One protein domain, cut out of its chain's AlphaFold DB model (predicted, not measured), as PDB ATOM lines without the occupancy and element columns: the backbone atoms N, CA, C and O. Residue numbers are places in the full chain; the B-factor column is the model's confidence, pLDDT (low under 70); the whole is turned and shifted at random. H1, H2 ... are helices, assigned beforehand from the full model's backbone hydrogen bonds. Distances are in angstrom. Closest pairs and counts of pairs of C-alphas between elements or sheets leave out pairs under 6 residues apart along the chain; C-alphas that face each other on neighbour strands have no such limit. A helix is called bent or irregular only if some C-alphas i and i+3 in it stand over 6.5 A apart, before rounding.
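What this domain is: This is residues 37 to 159 of the 163 residues of an uncharacterized protein of Cylindrospermum sp. NIES-4074 (UniProt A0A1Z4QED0). A long helical hairpin, H6 and H7, makes one side of a compact, rounded domain, and H5 packs across H7. The bent helix H3 joins this side to the other: its second arm, H3b, runs alongside H6, and its first arm, H3a, packs on H4. The printed part has 123 residues with seven named helices, H1 to H7 in chain order, and no named strand; the class is all helix. The radius of gyration of the C-alphas is 14.0 A, and the spans are 38 by 31 by 22 A.

How they stand to each other: H7, residues 132 to 159, is the hub, touching four helices. H6, residues 112 to 126, forms a hairpin with it, at a shallow tilt of 7 degrees, opposite ways; their closest C-alphas, Val 123 and Gln 139, are 5.1 A apart. H5, residues 100 to 107, touches H7 about perpendicular, at 74 degrees, with C-alphas 104 and 149 closest at 5.6 A. H2, residues 45 to 50, touches H7 at 48 and 138, C-alphas 7.0 A apart. H1, residues 37 to 41, only just touches H7, with 3 pairs of C-alphas within 8 A, the closest Leu 40 and Val 144 at 7.1 A. H3, residues 52 to 73, was assigned as one helix by its hydrogen bonds but is bent: C-alphas 61 and 64 are 6.7 A apart, and arms H3a, residues 52 to 61, and H3b, residues 64 to 73, stand at 45 degrees. H4, residues 84 to 94, touches H3a at C-alphas 56 and 87, 6.2 A. Every O i to N i+4 pair is within hydrogen-bond range but in H6, with 8 of 11.

Where its parts are: H7 is 40.4 A long, from C-alpha 132 at (157.118, 113.005, 154.317) to C-alpha 159 at (169.283, 103.858, 191.793). H6 measures 23.0 A and is only just irregular: C-alphas 117 and 120 are 7.0 A apart. H1 begins at C-alpha 37, (165.991, 95.513, 168.557).

The domain as a whole: The C-alphas farthest apart, Glu 130 and Thr 159, are 42.8 A apart. The printed part has no cut and no long link. Residues 81 and 97 have pLDDT under 70.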
ATOM      1  N   LYS A  37     165.282  96.003 169.743       92.69
ATOM      2  CA  LYS A  37     165.991  95.513 168.557       92.69
ATOM      3  C   LYS A  37     165.102  95.564 167.313       92.69
ATOM      4  O   LYS A  37     165.553  96.035 166.278       92.69
ATOM      5  N   GLN A  38     163.854  95.110 167.412       93.19
ATOM      6  CA  GLN A  38     162.903  95.155 166.305       93.19
ATOM      7  C   GLN A  38     162.628  96.595 165.855       93.19
ATOM      8  O   GLN A  38     162.610  96.858 164.654       93.19
ATOM      9  N   GLU A  39     162.466  97.527 166.796       94.19
ATOM     10  CA  GLU A  39     162.257  98.940 166.471       94.19
ATOM     11  C   GLU A  39     163.471  99.530 165.733       94.19
ATOM     12  O   GLU A  39     163.310 100.163 164.690       94.19
ATOM     13  N   LEU A  40     164.692  99.251 166.199       92.44
ATOM     14  CA  LEU A  40     165.931  99.679 165.536       92.44
ATOM     15  C   LEU A  40     166.108  99.038 164.151       92.44
ATOM     16  O   LEU A  40     166.467  99.729 163.199       92.44
ATOM     17  N   ASP A  41     165.819  97.741 164.022       92.81
ATOM     18  CA  ASP A  41     165.898  97.002 162.755       92.81
ATOM     19  C   ASP A  41     164.838  97.473 161.741       92.81
ATOM     20  O   ASP A  41     164.992  97.273 160.536       92.81
ATOM     21  N   SER A  42     163.762  98.107 162.216       94.94
ATOM     22  CA  SER A  42     162.699  98.660 161.373       94.94
ATOM     23  C   SER A  42     163.016 100.047 160.799       94.94
ATOM     24  O   SER A  42     162.193 100.599 160.061       94.94
ATOM     25  N   LEU A  43     164.173 100.626 161.140       95.12
ATOM     26  CA  LEU A  43     164.667 101.852 160.520       95.12
ATOM     27  C   LEU A  43     165.129 101.577 159.085       95.12
ATOM     28  O   LEU A  43     165.899 100.652 158.811       95.12
ATOM     29  N   ASN A  44     164.737 102.438 158.152       95.94
ATOM     30  CA  ASN A  44     165.253 102.433 156.793       95.94
ATOM     31  C   ASN A  44     166.638 103.095 156.750       95.94
ATOM     32  O   ASN A  44     166.804 104.245 156.337       95.94
ATOM     33  N   ILE A  45     167.658 102.335 157.153       93.00
ATOM     34  CA  ILE A  45     169.052 102.798 157.210       93.00
ATOM     35  C   ILE A  45     169.549 103.322 155.855       93.00
ATOM     36  O   ILE A  45     170.351 104.255 155.818       93.00
ATOM     37  N   ASN A  46     169.078 102.763 154.737       93.94
ATOM     38  CA  ASN A  46     169.466 103.243 153.409       93.94
ATOM     39  C   ASN A  46     168.922 104.651 153.151       93.94
ATOM     40  O   ASN A  46     169.691 105.529 152.766       93.94
ATOM     41  N   LEU A  47     167.643 104.897 153.458       96.31
ATOM     42  CA  LEU A  47     167.048 106.229 153.349       96.31
ATOM     43  C   LEU A  47     167.738 107.238 154.279       96.31
ATOM     44  O   LEU A  47     168.038 108.357 153.860       96.31
ATOM     45  N   LEU A  48     168.042 106.843 155.520       95.25
ATOM     46  CA  LEU A  48     168.777 107.694 156.463       95.25
ATOM     47  C   LEU A  48     170.165 108.062 155.922       95.25
ATOM     48  O   LEU A  48     170.541 109.228 155.966       95.25
ATOM     49  N   LYS A  49     170.899 107.099 155.343       93.44
ATOM     50  CA  LYS A  49     172.209 107.332 154.706       93.44
ATOM     51  C   LYS A  49     172.116 108.272 153.507       93.44
ATOM     52  O   LYS A  49     172.909 109.203 153.400       93.44
ATOM     53  N   GLU A  50     171.147 108.042 152.623       95.69
ATOM     54  CA  GLU A  50     170.916 108.870 151.433       95.69
ATOM     55  C   GLU A  50     170.558 110.318 151.797       95.69
ATOM     56  O   GLU A  50     170.910 111.249 151.073       95.69
ATOM     57  N   THR A  51     169.908 110.519 152.944       95.88
ATOM     58  CA  THR A  51     169.397 111.825 153.381       95.88
ATOM     59  C   THR A  51     170.179 112.454 154.533       95.88
ATOM     60  O   THR A  51     169.743 113.456 155.102       95.88
ATOM     61  N   LEU A  52     171.384 111.948 154.827       93.50
ATOM     62  CA  LEU A  52     172.312 112.576 155.773       93.50
ATOM     63  C   LEU A  52     172.558 114.069 155.494       93.50
ATOM     64  O   LEU A  52     172.572 114.832 156.460       93.50
ATOM     65  N   PRO A  53     172.707 114.539 154.234       93.12
ATOM     66  CA  PRO A  53     172.863 115.970 153.970       93.12
ATOM     67  C   PRO A  53     171.660 116.800 154.439       93.12
ATOM     68  O   PRO A  53     171.842 117.885 154.991       93.12
ATOM     69  N   THR A  54     170.442 116.271 154.281       93.75
ATOM     70  CA  THR A  54     169.212 116.906 154.774       93.75
ATOM     71  C   THR A  54     169.226 116.993 156.294       93.75
ATOM     72  O   THR A  54     168.980 118.062 156.848       93.75
ATOM     73  N   ALA A  55     169.575 115.900 156.978       92.06
ATOM     74  CA  ALA A  55     169.661 115.897 158.435       92.06
ATOM     75  C   ALA A  55     170.731 116.847 158.967       92.06
ATOM     76  O   ALA A  55     170.468 117.584 159.910       92.06
ATOM     77  N   ALA A  56     171.908 116.893 158.341       90.88
ATOM     78  CA  ALA A  56     172.961 117.826 158.725       90.88
ATOM     79  C   ALA A  56     172.500 119.289 158.604       90.88
ATOM     80  O   ALA A  56     172.763 120.083 159.505       90.88
ATOM     81  N   ALA A  57     171.773 119.638 157.536       93.00
ATOM     82  CA  ALA A  57     171.218 120.980 157.360       93.00
ATOM     83  C   ALA A  57     170.163 121.321 158.428       93.00
ATOM     84  O   ALA A  57     170.238 122.388 159.037       93.00
ATOM     85  N   VAL A  58     169.234 120.395 158.704       94.69
ATOM     86  CA  VAL A  58     168.221 120.552 159.763       94.69
ATOM     87  C   VAL A  58     168.889 120.732 161.125       94.69
ATOM     88  O   VAL A  58     168.598 121.691 161.830       94.69
ATOM     89  N   LEU A  59     169.829 119.861 161.492       92.75
ATOM     90  CA  LEU A  59     170.514 119.919 162.782       92.75
ATOM     91  C   LEU A  59     171.345 121.199 162.935       92.75
ATOM     92  O   LEU A  59     171.331 121.808 164.003       92.75
ATOM     93  N   ALA A  60     172.025 121.650 161.880       91.62
ATOM     94  CA  ALA A  60     172.770 122.908 161.905       91.62
ATOM     95  C   ALA A  60     171.863 124.122 162.164       91.62
ATOM     96  O   ALA A  60     172.275 125.060 162.847       91.62
ATOM     97  N   GLN A  61     170.633 124.093 161.646       93.75
ATOM     98  CA  GLN A  61     169.645 125.150 161.838       93.75
ATOM     99  C   GLN A  61     168.952 125.070 163.209       93.75
ATOM    100  O   GLN A  61     168.822 126.083 163.895       93.75
ATOM    101  N   GLU A  62     168.507 123.879 163.611       94.56
ATOM    102  CA  GLU A  62     167.582 123.693 164.735       94.56
ATOM    103  C   GLU A  62     168.284 123.468 166.083       94.56
ATOM    104  O   GLU A  62     167.742 123.832 167.132       94.56
ATOM    105  N   LEU A  63     169.507 122.920 166.099       92.69
ATOM    106  CA  LEU A  63     170.221 122.663 167.353       92.69
ATOM    107  C   LEU A  63     170.642 123.942 168.095       92.69
ATOM    108  O   LEU A  63     170.430 123.982 169.305       92.69
ATOM    109  N   PRO A  64     171.181 125.005 167.460       92.38
ATOM    110  CA  PRO A  64     171.548 126.221 168.191       92.38
ATOM    111  C   PRO A  64     170.388 126.866 168.982       92.38
ATOM    112  O   PRO A  64     170.551 127.107 170.183       92.38
ATOM    113  N   PRO A  65     169.195 127.123 168.398       93.19
ATOM    114  CA  PRO A  65     168.073 127.652 169.172       93.19
ATOM    115  C   PRO A  65     167.535 126.643 170.197       93.19
ATOM    116  O   PRO A  65     167.073 127.050 171.265       93.19
ATOM    117  N   PHE A  66     167.613 125.340 169.920       93.44
ATOM    118  CA  PHE A  66     167.261 124.300 170.886       93.44
ATOM    119  C   PHE A  66     168.193 124.295 172.107       93.44
ATOM    120  O   PHE A  66     167.721 124.231 173.240       93.44
ATOM    121  N   TYR A  67     169.501 124.441 171.908       91.75
ATOM    122  CA  TYR A  67     170.490 124.524 172.981       91.75
ATOM    123  C   TYR A  67     170.307 125.759 173.857       91.75
ATOM    124  O   TYR A  67     170.339 125.658 175.086       91.75
ATOM    125  N   ASN A  68     170.031 126.909 173.240       91.56
ATOM    126  CA  ASN A  68     169.668 128.115 173.980       91.56
ATOM    127  C   ASN A  68     168.424 127.873 174.844       91.56
ATOM    128  O   ASN A  68     168.403 128.243 176.015       91.56
ATOM    129  N   TRP A  69     167.412 127.199 174.296       93.88
ATOM    130  CA  TRP A  69     166.211 126.847 175.044       93.88
ATOM    131  C   TRP A  69     166.493 125.889 176.212       93.88
ATOM    132  O   TRP A  69     166.032 126.153 177.318       93.88
ATOM    133  N   LEU A  70     167.302 124.838 176.023       91.75
ATOM    134  CA  LEU A  70     167.707 123.936 177.114       91.75
ATOM    135  C   LEU A  70     168.366 124.696 178.270       91.75
ATOM    136  O   LEU A  70     168.062 124.461 179.438       91.75
ATOM    137  N   LYS A  71     169.264 125.626 177.938       91.69
ATOM    138  CA  LYS A  71     170.001 126.407 178.928       91.69
ATOM    139  C   LYS A  71     169.104 127.392 179.675       91.69
ATOM    140  O   LYS A  71     169.200 127.501 180.893       91.69
ATOM    141  N   HIS A  72     168.261 128.123 178.950       92.44
ATOM    142  CA  HIS A  72     167.491 129.228 179.519       92.44
ATOM    143  C   HIS A  72     166.168 128.792 180.145       92.44
ATOM    144  O   HIS A  72     165.821 129.300 181.207       92.44
ATOM    145  N   GLU A  73     165.458 127.845 179.530       91.25
ATOM    146  CA  GLU A  73     164.136 127.417 180.002       91.25
ATOM    147  C   GLU A  73     164.208 126.204 180.928       91.25
ATOM    148  O   GLU A  73     163.401 126.080 181.845       91.25
ATOM    149  N   LEU A  74     165.172 125.305 180.705       89.44
ATOM    150  CA  LEU A  74     165.309 124.075 181.491       89.44
ATOM    151  C   LEU A  74     166.518 124.079 182.435       89.44
ATOM    152  O   LEU A  74     166.732 123.103 183.150       89.44
ATOM    153  N   GLY A  75     167.302 125.162 182.452       88.19
ATOM    154  CA  GLY A  75     168.449 125.310 183.349       88.19
ATOM    155  C   GLY A  75     169.560 124.283 183.117       88.19
ATOM    156  O   GLY A  75     170.335 124.007 184.030       88.19
ATOM    157  N   VAL A  76     169.642 123.683 181.924       88.06
ATOM    158  CA  VAL A  76     170.689 122.703 181.614       88.06
ATOM    159  C   VAL A  76     172.028 123.430 181.504       88.06
ATOM    160  O   VAL A  76     172.239 124.245 180.608       88.06
ATOM    161  N   GLU A  77     172.950 123.138 182.421       83.06
ATOM    162  CA  GLU A  77     174.247 123.825 182.488       83.06
ATOM    163  C   GLU A  77     175.216 123.375 181.388       83.06
ATOM    164  O   GLU A  77     175.989 124.176 180.859       83.06
ATOM    165  N   ARG A  78     175.181 122.082 181.043       81.81
ATOM    166  CA  ARG A  78     176.084 121.453 180.074       81.81
ATOM    167  C   ARG A  78     175.352 121.209 178.765       81.81
ATOM    168  O   ARG A  78     174.785 120.141 178.554       81.81
ATOM    169  N   VAL A  79     175.378 122.209 177.896       80.31
ATOM    170  CA  VAL A  79     174.821 122.130 176.543       80.31
ATOM    171  C   VAL A  79     175.964 122.281 175.534       80.31
ATOM    172  O   VAL A  79     176.877 123.061 175.806       80.31
ATOM    173  N   PRO A  80     175.975 121.547 174.405       77.25
ATOM    174  CA  PRO A  80     177.031 121.692 173.408       77.25
ATOM    175  C   PRO A  80     177.107 123.116 172.842       77.25
ATOM    176  O   PRO A  80     176.085 123.723 172.534       77.25
ATOM    177  N   ASP A  81     178.327 123.608 172.622       69.75
ATOM    178  CA  ASP A  81     178.560 124.927 172.013       69.75
ATOM    179  C   ASP A  81     178.291 124.945 170.495       69.75
ATOM    180  O   ASP A  81     178.180 126.008 169.885       69.75
ATOM    181  N   SER A  82     178.216 123.767 169.864       74.12
ATOM    182  CA  SER A  82     178.067 123.600 168.416       74.12
ATOM    183  C   SER A  82     177.165 122.405 168.067       74.12
ATOM    184  O   SER A  82     177.174 121.392 168.781       74.12
ATOM    185  N   PRO A  83     176.412 122.476 166.948       81.69
ATOM    186  CA  PRO A  83     175.656 121.343 166.414       81.69
ATOM    187  C   PRO A  83     176.546 120.176 165.953       81.69
ATOM    188  O   PRO A  83     176.050 119.059 165.791       81.69
ATOM    189  N   ASP A  84     177.848 120.402 165.743       77.81
ATOM    190  CA  ASP A  84     178.758 119.442 165.112       77.81
ATOM    191  C   ASP A  84     178.845 118.122 165.869       77.81
ATOM    192  O   ASP A  84     178.937 117.064 165.251       77.81
ATOM    193  N   HIS A  85     178.837 118.163 167.204       75.69
ATOM    194  CA  HIS A  85     178.974 116.952 168.009       75.69
ATOM    195  C   HIS A  85     177.757 116.036 167.842       75.69
ATOM    196  O   HIS A  85     177.908 114.869 167.488       75.69
ATOM    197  N   THR A  86     176.555 116.587 168.006       77.88
ATOM    198  CA  THR A  86     175.291 115.861 167.823       77.88
ATOM    199  C   THR A  86     175.125 115.394 166.382       77.88
ATOM    200  O   THR A  86     174.740 114.255 166.146       77.88
ATOM    201  N   THR A  87     175.511 116.225 165.409       77.62
ATOM    202  CA  THR A  87     175.487 115.856 163.986       77.62
ATOM    203  C   THR A  87     176.417 114.676 163.702       77.62
ATOM    204  O   THR A  87     176.001 113.699 163.085       77.62
ATOM    205  N   LYS A  88     177.661 114.713 164.199       79.06
ATOM    206  CA  LYS A  88     178.615 113.599 164.070       79.06
ATOM    207  C   LYS A  88     178.102 112.331 164.734       79.06
ATOM    208  O   LYS A  88     178.261 111.261 164.160       79.06
ATOM    209  N   TRP A  89     177.483 112.455 165.906       82.31
ATOM    210  CA  TRP A  89     176.936 111.308 166.615       82.31
ATOM    211  C   TRP A  89     175.806 110.648 165.814       82.31
ATOM    212  O   TRP A  89     175.846 109.445 165.571       82.31
ATOM    213  N   VAL A  90     174.849 111.437 165.314       79.75
ATOM    214  CA  VAL A  90     173.742 110.942 164.479       79.75
ATOM    215  C   VAL A  90     174.262 110.264 163.205       79.75
ATOM    216  O   VAL A  90     173.809 109.174 162.858       79.75
ATOM    217  N   ILE A  91     175.261 110.859 162.544       78.50
ATOM    218  CA  ILE A  91     175.942 110.251 161.389       78.50
ATOM    219  C   ILE A  91     176.588 108.916 161.791       78.50
ATOM    220  O   ILE A  91     176.380 107.900 161.128       78.50
ATOM    221  N   GLY A  92     177.343 108.898 162.891       78.31
ATOM    222  CA  GLY A  92     178.005 107.702 163.405       78.31
ATOM    223  C   GLY A  92     177.017 106.577 163.717       78.31
ATOM    224  O   GLY A  92     177.251 105.436 163.317       78.31
ATOM    225  N   PHE A  93     175.871 106.890 164.326       82.75
ATOM    226  CA  PHE A  93     174.791 105.931 164.571       82.75
ATOM    227  C   PHE A  93     174.249 105.322 163.273       82.75
ATOM    228  O   PHE A  93     174.197 104.099 163.144       82.75
ATOM    229  N   VAL A  94     173.933 106.152 162.273       79.25
ATOM    230  CA  VAL A  94     173.452 105.694 160.954       79.25
ATOM    231  C   VAL A  94     174.485 104.807 160.242       79.25
ATOM    232  O   VAL A  94     174.136 103.909 159.471       79.25
ATOM    233  N   HIS A  95     175.773 105.019 160.513       77.56
ATOM    234  CA  HIS A  95     176.859 104.188 160.002       77.56
ATOM    235  C   HIS A  95     177.216 102.982 160.888       77.56
ATOM    236  O   HIS A  95     178.157 102.264 160.546       77.56
ATOM    237  N   HIS A  96     176.480 102.723 161.975       78.56
ATOM    238  CA  HIS A  96     176.782 101.690 162.979       78.56
ATOM    239  C   HIS A  96     178.167 101.843 163.638       78.56
ATOM    240  O   HIS A  96     178.793 100.865 164.041       78.56
ATOM    241  N   GLN A  97     178.667 103.076 163.719       69.81
ATOM    242  CA  GLN A  97     179.949 103.431 164.337       69.81
ATOM    243  C   GLN A  97     179.791 103.891 165.792       69.81
ATOM    244  O   GLN A  97     180.774 103.942 166.525       69.81
ATOM    245  N   GLU A  98     178.565 104.199 166.213       81.94
ATOM    246  CA  GLU A  98     178.229 104.605 167.578       81.94
ATOM    247  C   GLU A  98     177.384 103.532 168.267       81.94
ATOM    248  O   GLU A  98     176.511 102.918 167.649       81.94
ATOM    249  N   SER A  99     177.629 103.312 169.560       86.00
ATOM    250  CA  SER A  99     176.842 102.384 170.376       86.00
ATOM    251  C   SER A  99     175.790 103.123 171.202       86.00
ATOM    252  O   SER A  99     175.990 104.262 171.629       86.00
ATOM    253  N   LEU A 100     174.679 102.445 171.496       87.69
ATOM    254  CA  LEU A 100     173.646 102.974 172.395       87.69
ATOM    255  C   LEU A 100     174.177 103.188 173.819       87.69
ATOM    256  O   LEU A 100     173.779 104.133 174.492       87.69
ATOM    257  N   THR A 101     175.137 102.374 174.264       87.25
ATOM    258  CA  THR A 101     175.836 102.590 175.539       87.25
ATOM    259  C   THR A 101     176.609 103.907 175.532       87.25
ATOM    260  O   THR A 101     176.554 104.670 176.494       87.25
ATOM    261  N   ARG A 102     177.298 104.223 174.429       87.06
ATOM    262  CA  ARG A 102     178.023 105.488 174.317       87.06
ATOM    263  C   ARG A 102     177.074 106.683 174.266       87.06
ATOM    264  O   ARG A 102     177.367 107.712 174.870       87.06
ATOM    265  N   LEU A 103     175.932 106.533 173.595       88.81
ATOM    266  CA  LEU A 103     174.880 107.547 173.567       88.81
ATOM    267  C   LEU A 103     174.442 107.943 174.978       88.81
ATOM    268  O   LEU A 103     174.448 109.131 175.303       88.81
ATOM    269  N   VAL A 104     174.079 106.956 175.807       90.06
ATOM    270  CA  VAL A 104     173.588 107.234 177.164       90.06
ATOM    271  C   VAL A 104     174.669 107.896 178.007       90.06
ATOM    272  O   VAL A 104     174.390 108.903 178.645       90.06
ATOM    273  N   GLU A 105     175.919 107.423 177.935       89.19
ATOM    274  CA  GLU A 105     177.054 108.011 178.659       89.19
ATOM    275  C   GLU A 105     177.228 109.504 178.375       89.19
ATOM    276  O   GLU A 105     177.427 110.288 179.305       89.19
ATOM    277  N   LEU A 106     177.136 109.897 177.101       86.38
ATOM    278  CA  LEU A 106     177.277 111.291 176.680       86.38
ATOM    279  C   LEU A 106     176.148 112.182 177.219       86.38
ATOM    280  O   LEU A 106     176.376 113.362 177.473       86.38
ATOM    281  N   HIS A 107     174.956 111.618 177.427       88.50
ATOM    282  CA  HIS A 107     173.759 112.362 177.822       88.50
ATOM    283  C   HIS A 107     173.420 112.261 179.316       88.50
ATOM    284  O   HIS A 107     172.582 113.032 179.780       88.50
ATOM    285  N   ARG A 108     174.100 111.407 180.101       88.38
ATOM    286  CA  ARG A 108     173.906 111.311 181.567       88.38
ATOM    287  C   ARG A 108     173.948 112.643 182.324       88.38
ATOM    288  O   ARG A 108     173.228 112.760 183.308       88.38
ATOM    289  N   PRO A 109     174.768 113.642 181.939       88.00
ATOM    290  CA  PRO A 109     174.781 114.922 182.644       88.00
ATOM    291  C   PRO A 109     173.502 115.759 182.482       88.00
ATOM    292  O   PRO A 109     173.360 116.757 183.187       88.00
ATOM    293  N   VAL A 110     172.605 115.417 181.549       88.75
ATOM    294  CA  VAL A 110     171.339 116.134 181.351       88.75
ATOM    295  C   VAL A 110     170.345 115.707 182.439       88.75
ATOM    296  O   VAL A 110     170.057 114.516 182.552       88.75
ATOM    297  N   PRO A 111     169.776 116.642 183.224       90.81
ATOM    298  CA  PRO A 111     168.789 116.302 184.245       90.81
ATOM    299  C   PRO A 111     167.567 115.600 183.649       90.81
ATOM    300  O   PRO A 111     167.017 116.054 182.644       90.81
ATOM    301  N   HIS A 112     167.089 114.541 184.303       91.62
ATOM    302  CA  HIS A 112     165.978 113.727 183.806       91.62
ATOM    303  C   HIS A 112     164.706 114.536 183.454       91.62
ATOM    304  O   HIS A 112     164.218 114.384 182.331       91.62
ATOM    305  N   PRO A 113     164.200 115.462 184.298       91.75
ATOM    306  CA  PRO A 113     163.030 116.266 183.933       91.75
ATOM    307  C   PRO A 113     163.260 117.136 182.691       91.75
ATOM    308  O   PRO A 113     162.349 117.330 181.886       91.75
ATOM    309  N   ALA A 114     164.484 117.644 182.518       92.12
ATOM    310  CA  ALA A 114     164.844 118.446 181.358       92.12
ATOM    311  C   ALA A 114     164.933 117.587 180.088       92.12
ATOM    312  O   ALA A 114     164.466 118.005 179.030       92.12
ATOM    313  N   LEU A 115     165.478 116.372 180.200       93.25
ATOM    314  CA  LEU A 115     165.541 115.411 179.102       93.25
ATOM    315  C   LEU A 115     164.137 115.069 178.589       93.25
ATOM    316  O   LEU A 115     163.880 115.216 177.396       93.25
ATOM    317  N   GLU A 116     163.212 114.671 179.468       95.00
ATOM    318  CA  GLU A 116     161.847 114.323 179.047       95.00
ATOM    319  C   GLU A 116     161.113 115.507 178.406       95.00
ATOM    320  O   GLU A 116     160.431 115.339 177.393       95.00
ATOM    321  N   ALA A 117     161.287 116.715 178.951       94.00
ATOM    322  CA  ALA A 117     160.698 117.932 178.395       94.00
ATOM    323  C   ALA A 117     161.265 118.296 177.011       94.00
ATOM    324  O   ALA A 117     160.571 118.912 176.198       94.00
ATOM    325  N   ALA A 118     162.515 117.924 176.729       93.88
ATOM    326  CA  ALA A 118     163.194 118.243 175.481       93.88
ATOM    327  C   ALA A 118     162.824 117.313 174.315       93.88
ATOM    328  O   ALA A 118     162.888 117.734 173.158       93.88
ATOM    329  N   ILE A 119     162.420 116.072 174.597       95.19
ATOM    330  CA  ILE A 119     162.213 115.031 173.577       95.19
ATOM    331  C   ILE A 119     161.178 115.402 172.511       95.19
ATOM    332  O   ILE A 119     161.513 115.272 171.332       95.19
ATOM    333  N   PRO A 120     159.980 115.922 172.846       95.94
ATOM    334  CA  PRO A 120     159.028 116.347 171.822       95.94
ATOM    335  C   PRO A 120     159.641 117.356 170.846       95.94
ATOM    336  O   PRO A 120     159.416 117.283 169.645       95.94
ATOM    337  N   ARG A 121     160.480 118.271 171.347       95.06
ATOM    338  CA  ARG A 121     161.140 119.280 170.517       95.06
ATOM    339  C   ARG A 121     162.281 118.704 169.678       95.06
ATOM    340  O   ARG A 121     162.451 119.145 168.550       95.06
ATOM    341  N   LEU A 122     163.038 117.739 170.206       93.62
ATOM    342  CA  LEU A 122     164.089 117.032 169.463       93.62
ATOM    343  C   LEU A 122     163.519 116.263 168.272       93.62
ATOM    344  O   LEU A 122     164.037 116.367 167.164       93.62
ATOM    345  N   VAL A 123     162.433 115.519 168.489       95.62
ATOM    346  CA  VAL A 123     161.772 114.758 167.423       95.62
ATOM    347  C   VAL A 123     161.177 115.707 166.379       95.62
ATOM    348  O   VAL A 123     161.349 115.507 165.180       95.62
ATOM    349  N   GLU A 124     160.559 116.807 166.807       95.62
ATOM    350  CA  GLU A 124     159.957 117.790 165.900       95.62
ATOM    351  C   GLU A 124     160.967 118.676 165.143       95.62
ATOM    352  O   GLU A 124     160.552 119.439 164.273       95.62
ATOM    353  N   MET A 125     162.285 118.548 165.361       95.00
ATOM    354  CA  MET A 125     163.291 119.269 164.552       95.00
ATOM    355  C   MET A 125     163.137 118.998 163.052       95.00
ATOM    356  O   MET A 125     163.371 119.870 162.220       95.00
ATOM    357  N   PHE A 126     162.701 117.791 162.699       96.00
ATOM    358  CA  PHE A 126     162.526 117.376 161.311       96.00
ATOM    359  C   PHE A 126     161.144 117.723 160.742       96.00
ATOM    360  O   PHE A 126     160.892 117.444 159.571       96.00
ATOM    361  N   ALA A 127     160.249 118.359 161.512       95.19
ATOM    362  CA  ALA A 127     158.880 118.660 161.088       95.19
ATOM    363  C   ALA A 127     158.812 119.484 159.788       95.19
ATOM    364  O   ALA A 127     157.910 119.290 158.972       95.19
ATOM    365  N   GLY A 128     159.796 120.365 159.579       94.81
ATOM    366  CA  GLY A 128     159.921 121.205 158.385       94.81
ATOM    367  C   GLY A 128     160.455 120.494 157.135       94.81
ATOM    368  O   GLY A 128     160.476 121.105 156.070       94.81
ATOM    369  N   VAL A 129     160.883 119.228 157.225       97.12
ATOM    370  CA  VAL A 129     161.343 118.467 156.053       97.12
ATOM    371  C   VAL A 129     160.159 118.190 155.127       97.12
ATOM    372  O   VAL A 129     159.154 117.606 155.542       97.12
ATOM    373  N   GLU A 130     160.285 118.613 153.868       96.31
ATOM    374  CA  GLU A 130     159.197 118.572 152.885       96.31
ATOM    375  C   GLU A 130     158.782 117.143 152.523       96.31
ATOM    376  O   GLU A 130     157.589 116.833 152.547       96.31
ATOM    377  N   ASP A 131     159.752 116.269 152.227       97.56
ATOM    378  CA  ASP A 131     159.483 114.867 151.899       97.56
ATOM    379  C   ASP A 131     158.968 114.127 153.149       97.56
ATOM    380  O   ASP A 131     159.729 113.926 154.104       97.56
ATOM    381  N   PRO A 132     157.698 113.671 153.158       97.19
ATOM    382  CA  PRO A 132     157.118 113.005 154.317       97.19
ATOM    383  C   PRO A 132     157.842 111.718 154.704       97.19
ATOM    384  O   PRO A 132     157.881 111.393 155.887       97.19
ATOM    385  N   LYS A 133     158.414 110.980 153.743       97.31
ATOM    386  CA  LYS A 133     159.142 109.739 154.040       97.31
ATOM    387  C   LYS A 133     160.428 110.048 154.788       97.31
ATOM    388  O   LYS A 133     160.696 109.428 155.808       97.31
ATOM    389  N   VAL A 134     161.179 111.039 154.308       97.44
ATOM    390  CA  VAL A 134     162.424 111.488 154.947       97.44
ATOM    391  C   VAL A 134     162.132 112.049 156.332       97.44
ATOM    392  O   VAL A 134     162.771 111.648 157.299       97.44
ATOM    393  N   ARG A 135     161.121 112.920 156.443       97.94
ATOM    394  CA  ARG A 135     160.672 113.478 157.721       97.94
ATOM    395  C   ARG A 135     160.361 112.382 158.735       97.94
ATOM    396  O   ARG A 135     160.958 112.362 159.804       97.94
ATOM    397  N   LEU A 136     159.438 111.480 158.401       97.62
ATOM    398  CA  LEU A 136     158.968 110.456 159.332       97.62
ATOM    399  C   LEU A 136     160.086 109.489 159.730       97.62
ATOM    400  O   LEU A 136     160.178 109.131 160.901       97.62
ATOM    401  N   GLU A 137     160.960 109.115 158.792       97.75
ATOM    402  CA  GLU A 137     162.087 108.225 159.078       97.75
ATOM    403  C   GLU A 137     163.084 108.863 160.056       97.75
ATOM    404  O   GLU A 137     163.517 108.222 161.013       97.75
ATOM    405  N   TRP A 138     163.398 110.150 159.882       97.50
ATOM    406  CA  TRP A 138     164.257 110.872 160.821       97.50
ATOM    407  C   TRP A 138     163.598 111.073 162.185       97.50
ATOM    408  O   TRP A 138     164.247 110.865 163.208       97.50
ATOM    409  N   GLN A 139     162.306 111.410 162.227       97.31
ATOM    410  CA  GLN A 139     161.570 111.525 163.489       97.31
ATOM    411  C   GLN A 139     161.559 110.198 164.259       97.31
ATOM    412  O   GLN A 139     161.807 110.189 165.465       97.31
ATOM    413  N   LYS A 140     161.360 109.076 163.559       97.62
ATOM    414  CA  LYS A 140     161.440 107.725 164.126       97.62
ATOM    415  C   LYS A 140     162.839 107.412 164.661       97.62
ATOM    416  O   LYS A 140     162.973 106.991 165.810       97.62
ATOM    417  N   ALA A 141     163.882 107.678 163.869       96.12
ATOM    418  CA  ALA A 141     165.268 107.461 164.277       96.12
ATOM    419  C   ALA A 141     165.626 108.264 165.539       96.12
ATOM    420  O   ALA A 141     166.194 107.720 166.482       96.12
ATOM    421  N   ILE A 142     165.250 109.543 165.613       95.69
ATOM    422  CA  ILE A 142     165.492 110.362 166.808       95.69
ATOM    423  C   ILE A 142     164.653 109.878 167.997       95.69
ATOM    424  O   ILE A 142     165.167 109.808 169.115       95.69
ATOM    425  N   ALA A 143     163.392 109.495 167.779       96.88
ATOM    426  CA  ALA A 143     162.516 109.003 168.837       96.88
ATOM    427  C   ALA A 143     163.051 107.715 169.489       96.88
ATOM    428  O   ALA A 143     163.068 107.633 170.718       96.88
ATOM    429  N   VAL A 144     163.545 106.742 168.711       95.81
ATOM    430  CA  VAL A 144     164.054 105.476 169.274       95.81
ATOM    431  C   VAL A 144     165.339 105.693 170.074       95.81
ATOM    432  O   VAL A 144     165.518 105.110 171.141       95.81
ATOM    433  N   LEU A 145     166.200 106.611 169.629       94.25
ATOM    434  CA  LEU A 145     167.390 107.018 170.373       94.25
ATOM    435  C   LEU A 145     167.019 107.710 171.691       94.25
ATOM    436  O   LEU A 145     167.574 107.393 172.743       94.25
ATOM    437  N   CYS A 146     166.036 108.613 171.647       95.44
ATOM    438  CA  CYS A 146     165.528 109.301 172.830       95.44
ATOM    439  C   CYS A 146     164.883 108.336 173.834       95.44
ATOM    440  O   CYS A 146     165.040 108.536 175.036       95.44
ATOM    441  N   LEU A 147     164.203 107.278 173.378       96.44
ATOM    442  CA  LEU A 147     163.643 106.255 174.264       96.44
ATOM    443  C   LEU A 147     164.733 105.637 175.151       96.44
ATOM    444  O   LEU A 147     164.568 105.566 176.368       96.44
ATOM    445  N   VAL A 148     165.872 105.267 174.561       95.19
ATOM    446  CA  VAL A 148     167.014 104.697 175.296       95.19
ATOM    447  C   VAL A 148     167.567 105.688 176.330       95.19
ATOM    448  O   VAL A 148     167.869 105.293 177.457       95.19
ATOM    449  N   LEU A 149     167.640 106.980 175.986       95.12
ATOM    450  CA  LEU A 149     168.081 108.030 176.910       95.12
ATOM    451  C   LEU A 149     167.161 108.163 178.131       95.12
ATOM    452  O   LEU A 149     167.646 108.255 179.258       95.12
ATOM    453  N   VAL A 150     165.840 108.144 177.928       95.81
ATOM    454  CA  VAL A 150     164.879 108.233 179.042       95.81
ATOM    455  C   VAL A 150     164.955 107.000 179.932       95.81
ATOM    456  O   VAL A 150     164.901 107.123 181.154       95.81
ATOM    457  N   VAL A 151     165.098 105.810 179.345       95.50
ATOM    458  CA  VAL A 151     165.245 104.571 180.120       95.50
ATOM    459  C   VAL A 151     166.472 104.644 181.036       95.50
ATOM    460  O   VAL A 151     166.366 104.292 182.215       95.50
ATOM    461  N   ASP A 152     167.619 105.120 180.537       94.69
ATOM    462  CA  ASP A 152     168.817 105.322 181.367       94.69
ATOM    463  C   ASP A 152     168.557 106.358 182.469       94.69
ATOM    464  O   ASP A 152     168.779 106.057 183.641       94.69
ATOM    465  N   ALA A 153     167.998 107.523 182.127       93.19
ATOM    466  CA  ALA A 153     167.700 108.585 183.088       93.19
ATOM    467  C   ALA A 153     166.773 108.108 184.227       93.19
ATOM    468  O   ALA A 153     167.081 108.287 185.405       93.19
ATOM    469  N   ARG A 154     165.692 107.389 183.896       93.31
ATOM    470  CA  ARG A 154     164.783 106.781 184.885       93.31
ATOM    471  C   ARG A 154     165.451 105.676 185.704       93.31
ATOM    472  O   ARG A 154     165.121 105.488 186.874       93.31
ATOM    473  N   THR A 155     166.379 104.925 185.110       89.19
ATOM    474  CA  THR A 155     167.159 103.899 185.823       89.19
ATOM    475  C   THR A 155     168.101 104.529 186.847       89.19
ATOM    476  O   THR A 155     168.197 104.033 187.972       89.19
ATOM    477  N   GLN A 156     168.750 105.638 186.492       85.44
ATOM    478  CA  GLN A 156     169.606 106.385 187.409       85.44
ATOM    479  C   GLN A 156     168.807 106.938 188.591       85.44
ATOM    480  O   GLN A 156     169.170 106.664 189.733       85.44
ATOM    481  N   ASP A 157     167.669 107.595 188.354       84.12
ATOM    482  CA  ASP A 157     166.815 108.129 189.427       84.12
ATOM    483  C   ASP A 157     166.422 107.055 190.451       84.12
ATOM    484  O   ASP A 157     166.570 107.251 191.658       84.12
ATOM    485  N   ARG A 158     166.004 105.873 189.980       82.38
ATOM    486  CA  ARG A 158     165.661 104.736 190.853       82.38
ATOM    487  C   ARG A 158     166.849 104.247 191.682       82.38
ATOM    488  O   ARG A 158     166.669 103.861 192.832       82.38
ATOM    489  N   THR A 159     168.050 104.277 191.110       72.88
ATOM    490  CA  THR A 159     169.283 103.858 191.793       72.88
ATOM    491  C   THR A 159     169.707 104.886 192.844       72.88
ATOM    492  O   THR A 159     170.123 104.509 193.933       72.88
TER     493      THR A 159